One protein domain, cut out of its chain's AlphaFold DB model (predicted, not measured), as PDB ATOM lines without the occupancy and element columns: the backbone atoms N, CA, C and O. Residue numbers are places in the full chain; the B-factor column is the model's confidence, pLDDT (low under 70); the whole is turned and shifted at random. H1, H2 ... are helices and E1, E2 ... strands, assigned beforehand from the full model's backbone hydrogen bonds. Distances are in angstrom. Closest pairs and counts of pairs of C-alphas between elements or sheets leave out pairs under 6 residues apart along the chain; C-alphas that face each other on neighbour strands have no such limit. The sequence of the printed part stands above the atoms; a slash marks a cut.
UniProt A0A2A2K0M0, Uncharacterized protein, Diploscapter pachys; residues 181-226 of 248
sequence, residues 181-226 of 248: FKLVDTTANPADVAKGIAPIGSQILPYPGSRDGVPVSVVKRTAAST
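This is residues 181 to 226 of the 248 residues of an uncharacterized protein of Diploscapter pachys (UniProt A0A2A2K0M0). What shape? A small, strongly twisted antiparallel sheet, E1 E3 E2, is grazed by short helix H1. How large? The printed part has 46 residues, with E1, H1, E2, E3 in order, mostly strand, compact, radius of gyration of the C-alphas 10.3 A, spans 30 by 23 by 14 A.

Which strands pair? E1, residues 181 to 184, is antiparallel to E3, residues 216 to 225; E2, residues 202 to 206, forms a hairpin with E3. N 181 and O 224, 3.0 A, and N 205 and O 217, 2.9 A, are within hydrogen-bond range. The helix? H1, residues 190 to 193, only grazes the sheet. E1, H1, E2 form a split strand-helix-strand unit, E3 between its strands, crossover right-handed.

Where does E1 begin? C-alpha 181 is at (120.357, 227.013, 266.120). Where does E3 end? C-alpha 225 is at (116.213, 222.594, 264.502); E3 bends by 84 degrees at residue 222.

Any cut? The printed part has no cut. Low confidence? Residues 208 to 216 and 222 to 226 have pLDDT under 70.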
ATOM      1  N   PHE A 181     118.932 226.768 265.956       72.50
ATOM      2  CA  PHE A 181     120.357 227.013 266.120       72.50
ATOM      3  C   PHE A 181     120.951 227.326 264.750       72.50
ATOM      4  O   PHE A 181     120.937 226.484 263.849       72.50
ATOM      5  N   LYS A 182     121.461 228.548 264.589       78.62
ATOM      6  CA  LYS A 182     122.121 229.000 263.361       78.62
ATOM      7  C   LYS A 182     123.583 229.301 263.639       78.62
ATOM      8  O   LYS A 182     123.916 229.889 264.665       78.62
ATOM      9  N   LEU A 183     124.450 228.899 262.714       80.56
ATOM     10  CA  LEU A 183     125.875 229.203 262.795       80.56
ATOM     11  C   LEU A 183     126.104 230.672 262.456       80.56
ATOM     12  O   LEU A 183     125.646 231.133 261.411       80.56
ATOM     13  N   VAL A 184     126.838 231.378 263.313       83.94
ATOM     14  CA  VAL A 184     127.278 232.749 263.039       83.94
ATOM     15  C   VAL A 184     128.267 232.727 261.876       83.94
ATOM     16  O   VAL A 184     129.192 231.915 261.845       83.94
ATOM     17  N   ASP A 185     128.045 233.602 260.903       82.19
ATOM     18  CA  ASP A 185     128.941 233.806 259.776       82.19
ATOM     19  C   ASP A 185     129.908 234.948 260.095       82.19
ATOM     20  O   ASP A 185     129.566 236.126 260.009       82.19
ATOM     21  N   THR A 186     131.128 234.584 260.484       81.94
ATOM     22  CA  THR A 186     132.195 235.532 260.824       81.94
ATOM     23  C   THR A 186     132.895 236.120 259.598       81.94
ATOM     24  O   THR A 186     133.758 236.977 259.753       81.94
ATOM     25  N   THR A 187     132.549 235.676 258.383       81.44
ATOM     26  CA  THR A 187     133.157 236.164 257.131       81.44
ATOM     27  C   THR A 187     132.415 237.355 256.523       81.44
ATOM     28  O   THR A 187     132.835 237.899 255.503       81.44
ATOM     29  N   ALA A 188     131.312 237.775 257.145       80.12
ATOM     30  CA  ALA A 188     130.505 238.886 256.674       80.12
ATOM     31  C   ALA A 188     131.243 240.227 256.810       80.12
ATOM     32  O   ALA A 188     131.754 240.565 257.875       80.12
ATOM     33  N   ASN A 189     131.248 241.019 255.735       82.94
ATOM     34  CA  ASN A 189     131.825 242.360 255.734       82.94
ATOM     35  C   ASN A 189     130.938 243.332 256.544       82.94
ATOM     36  O   ASN A 189     129.792 243.564 256.145       82.94
ATOM     37  N   PRO A 190     131.439 243.958 257.625       80.50
ATOM     38  CA  PRO A 190     130.645 244.860 258.464       80.50
ATOM     39  C   PRO A 190     130.009 246.032 257.704       80.50
ATOM     40  O   PRO A 190     128.890 246.435 258.020       80.50
ATOM     41  N   ALA A 191     130.684 246.558 256.674       82.56
ATOM     42  CA  ALA A 191     130.171 247.672 255.873       82.56
ATOM     43  C   ALA A 191     128.956 247.279 255.013       82.56
ATOM     44  O   ALA A 191     128.068 248.104 254.786       82.56
ATOM     45  N   ASP A 192     128.903 246.028 254.555       83.50
ATOM     46  CA  ASP A 192     127.789 245.487 253.772       83.50
ATOM     47  C   ASP A 192     126.616 245.130 254.691       83.50
ATOM     48  O   ASP A 192     125.466 245.463 254.401       83.50
ATOM     49  N   VAL A 193     126.910 244.568 255.867       81.88
ATOM     50  CA  VAL A 193     125.912 244.256 256.900       81.88
ATOM     51  C   VAL A 193     125.218 245.517 257.414       81.88
ATOM     52  O   VAL A 193     123.997 245.517 257.561       81.88
ATOM     53  N   ALA A 194     125.958 246.614 257.608       79.50
ATOM     54  CA  ALA A 194     125.393 247.913 257.985       79.50
ATOM     55  C   ALA A 194     124.418 248.475 256.931       79.50
ATOM     56  O   ALA A 194     123.518 249.241 257.267       79.50
ATOM     57  N   LYS A 195     124.564 248.066 255.664       83.12
ATOM     58  CA  LYS A 195     123.659 248.401 254.552       83.12
ATOM     59  C   LYS A 195     122.554 247.354 254.340       83.12
ATOM     60  O   LYS A 195     121.783 247.472 253.393       83.12
ATOM     61  N   GLY A 196     122.473 246.329 255.193       82.19
ATOM     62  CA  GLY A 196     121.490 245.246 255.096       82.19
ATOM     63  C   GLY A 196     121.835 244.155 254.075       82.19
ATOM     64  O   GLY A 196     120.969 243.357 253.720       82.19
ATOM     65  N   ILE A 197     123.080 244.095 253.599       83.75
ATOM     66  CA  ILE A 197     123.536 243.122 252.603       83.75
ATOM     67  C   ILE A 197     124.209 241.945 253.320       83.75
ATOM     68  O   ILE A 197     125.198 242.114 254.031       83.75
ATOM     69  N   ALA A 198     123.667 240.739 253.135       84.50
ATOM     70  CA  ALA A 198     124.224 239.501 253.682       84.50
ATOM     71  C   ALA A 198     125.036 238.739 252.614       84.50
ATOM     72  O   ALA A 198     124.625 238.727 251.450       84.50
ATOM     73  N   PRO A 199     126.118 238.033 252.990       84.06
ATOM     74  CA  PRO A 199     126.796 237.089 252.104       84.06
ATOM     75  C   PRO A 199     125.847 236.021 251.538       84.06
ATOM     76  O   PRO A 199     124.815 235.685 252.132       84.06
ATOM     77  N   ILE A 200     126.213 235.445 250.390       82.69
ATOM     78  CA  ILE A 200     125.449 234.359 249.762       82.69
ATOM     79  C   ILE A 200     125.338 233.184 250.741       82.69
ATOM     80  O   ILE A 200     126.326 232.738 251.316       82.69
ATOM     81  N   GLY A 201     124.119 232.672 250.929       82.12
ATOM     82  CA  GLY A 201     123.851 231.582 251.874       82.12
ATOM     83  C   GLY A 201     123.693 232.024 253.333       82.12
ATOM     84  O   GLY A 201     123.372 231.191 254.182       82.12
ATOM     85  N   SER A 202     123.819 233.321 253.614       87.25
ATOM     86  CA  SER A 202     123.654 233.903 254.944       87.25
ATOM     87  C   SER A 202     122.417 234.803 255.022       87.25
ATOM     88  O   SER A 202     121.737 235.078 254.021       87.25
ATOM     89  N   GLN A 203     122.056 235.180 256.244       87.69
ATOM     90  CA  GLN A 203     120.970 236.097 256.566       87.69
ATOM     91  C   GLN A 203     121.354 236.956 257.773       87.69
ATOM     92  O   GLN A 203     122.034 236.482 258.682       87.69
ATOM     93  N   ILE A 204     120.900 238.205 257.788       85.69
ATOM     94  CA  ILE A 204     121.087 239.122 258.915       85.69
ATOM     95  C   ILE A 204     119.895 238.959 259.861       85.69
ATOM     96  O   ILE A 204     118.747 238.998 259.423       85.69
ATOM     97  N   LEU A 205     120.161 238.755 261.150       84.94
ATOM     98  CA  LEU A 205     119.146 238.671 262.196       84.94
ATOM     99  C   LEU A 205     119.388 239.725 263.277       84.94
ATOM    100  O   LEU A 205     120.547 239.975 263.606       84.94
ATOM    101  N   PRO A 206     118.333 240.299 263.882       80.75
ATOM    102  CA  PRO A 206     118.483 241.169 265.042       80.75
ATOM    103  C   PRO A 206     119.154 240.426 266.204       80.75
ATOM    104  O   PRO A 206     118.746 239.318 266.557       80.75
ATOM    105  N   TYR A 207     120.156 241.047 266.819       75.44
ATOM    106  CA  TYR A 207     120.833 240.543 268.007       75.44
ATOM    107  C   TYR A 207     120.988 241.674 269.036       75.44
ATOM    108  O   TYR A 207     121.851 242.540 268.880       75.44
ATOM    109  N   PRO A 208     120.166 241.692 270.105       59.31
ATOM    110  CA  PRO A 208     120.132 242.785 271.081       59.31
ATOM    111  C   PRO A 208     121.341 242.828 272.043       59.31
ATOM    112  O   PRO A 208     121.276 243.488 273.073       59.31
ATOM    113  N   GLY A 209     122.450 242.149 271.720       61.12
ATOM    114  CA  GLY A 209     123.663 242.084 272.548       61.12
ATOM    115  C   GLY A 209     124.977 242.236 271.776       61.12
ATOM    116  O   GLY A 209     126.011 241.766 272.257       61.12
ATOM    117  N   SER A 210     124.960 242.809 270.567       59.81
ATOM    118  CA  SER A 210     126.177 242.969 269.758       59.81
ATOM    119  C   SER A 210     127.209 243.856 270.449       59.81
ATOM    120  O   SER A 210     126.919 244.994 270.812       59.81
ATOM    121  N   ARG A 211     128.438 243.343 270.580       57.34
ATOM    122  CA  ARG A 211     129.583 244.082 271.139       57.34
ATOM    123  C   ARG A 211     130.098 245.185 270.206       57.34
ATOM    124  O   ARG A 211     130.669 246.152 270.693       57.34
ATOM    125  N   ASP A 212     129.822 245.074 268.907       57.84
ATOM    126  CA  ASP A 212     130.377 245.949 267.860       57.84
ATOM    127  C   ASP A 212     129.416 247.073 267.421       57.84
ATOM    128  O   ASP A 212     129.560 247.651 266.347       57.84
ATOM    129  N   GLY A 213     128.391 247.380 268.225       56.81
ATOM    130  CA  GLY A 213     127.498 248.528 268.010       56.81
ATOM    131  C   GLY A 213     126.435 248.371 266.913       56.81
ATOM    132  O   GLY A 213     125.476 249.139 266.899       56.81
ATOM    133  N   VAL A 214     126.527 247.361 266.042       60.06
ATOM    134  CA  VAL A 214     125.452 247.015 265.095       60.06
ATOM    135  C   VAL A 214     124.589 245.910 265.715       60.06
ATOM    136  O   VAL A 214     125.110 244.815 265.919       60.06
ATOM    137  N   PRO A 215     123.293 246.131 266.017       64.75
ATOM    138  CA  PRO A 215     122.435 245.195 266.759       64.75
ATOM    139  C   PRO A 215     121.962 244.014 265.894       64.75
ATOM    140  O   PRO A 215     120.789 243.638 265.906       64.75
ATOM    141  N   VAL A 216     122.857 243.458 265.080       69.88
ATOM    142  CA  VAL A 216     122.570 242.382 264.140       69.88
ATOM    143  C   VAL A 216     123.699 241.353 264.124       69.88
ATOM    144  O   VAL A 216     124.867 241.693 264.295       69.88
ATOM    145  N   SER A 217     123.336 240.101 263.865       75.12
ATOM    146  CA  SER A 217     124.247 238.979 263.651       75.12
ATOM    147  C   SER A 217     124.009 238.401 262.265       75.12
ATOM    148  O   SER A 217     122.862 238.160 261.878       75.12
ATOM    149  N   VAL A 218     125.080 238.132 261.523       79.62
ATOM    150  CA  VAL A 218     124.981 237.369 260.277       79.62
ATOM    151  C   VAL A 218     125.068 235.893 260.606       79.62
ATOM    152  O   VAL A 218     125.970 235.461 261.319       79.62
ATOM    153  N   VAL A 219     124.121 235.111 260.105       83.75
ATOM    154  CA  VAL A 219     124.077 233.668 260.329       83.75
ATOM    155  C   VAL A 219     123.877 232.919 259.019       83.75
ATOM    156  O   VAL A 219     123.183 233.397 258.119       83.75
ATOM    157  N   LYS A 220     124.449 231.721 258.913       82.31
ATOM    158  CA  LYS A 220     124.221 230.818 257.779       82.31
ATOM    159  C   LYS A 220     122.769 230.337 257.785       82.31
ATOM    160  O   LYS A 220     122.190 230.093 258.844       82.31
ATOM    161  N   ARG A 221     122.165 230.181 256.603       73.12
ATOM    162  CA  ARG A 221     120.767 229.717 256.469       73.12
ATOM    163  C   ARG A 221     120.566 228.256 256.868       73.12
ATOM    164  O   ARG A 221     119.439 227.859 257.145       73.12
ATOM    165  N   THR A 222     121.629 227.458 256.921       62.88
ATOM    166  CA  THR A 222     121.585 226.096 257.454       62.88
ATOM    167  C   THR A 222     121.363 226.140 258.965       62.88
ATOM    168  O   THR A 222     122.248 226.517 259.729       62.88
ATOM    169  N   ALA A 223     120.155 225.765 259.385       54.88
ATOM    170  CA  ALA A 223     119.770 225.674 260.785       54.88
ATOM    171  C   ALA A 223     119.717 224.210 261.232       54.88
ATOM    172  O   ALA A 223     119.167 223.361 260.530       54.88
ATOM    173  N   ALA A 224     120.227 223.936 262.431       54.56
ATOM    174  CA  ALA A 224     119.833 222.751 263.180       54.56
ATOM    175  C   ALA A 224     118.573 223.117 263.985       54.56
ATOM    176  O   ALA A 224     118.570 224.091 264.739       54.56
ATOM    177  N   SER A 225     117.478 222.381 263.785       44.69
ATOM    178  CA  SER A 225     116.213 222.594 264.502       44.69
ATOM    179  C   SER A 225     116.111 221.588 265.639       44.69
ATOM    180  O   SER A 225     116.308 220.397 265.406       44.69
ATOM    181  N   THR A 226     115.748 222.031 266.843       46.94
ATOM    182  CA  THR A 226     115.241 221.089 267.856       46.94
ATOM    183  C   THR A 226     113.776 220.785 267.560       46.94
ATOM    184  O   THR A 226     113.110 221.557 266.865       46.94
TER     185      THR A 226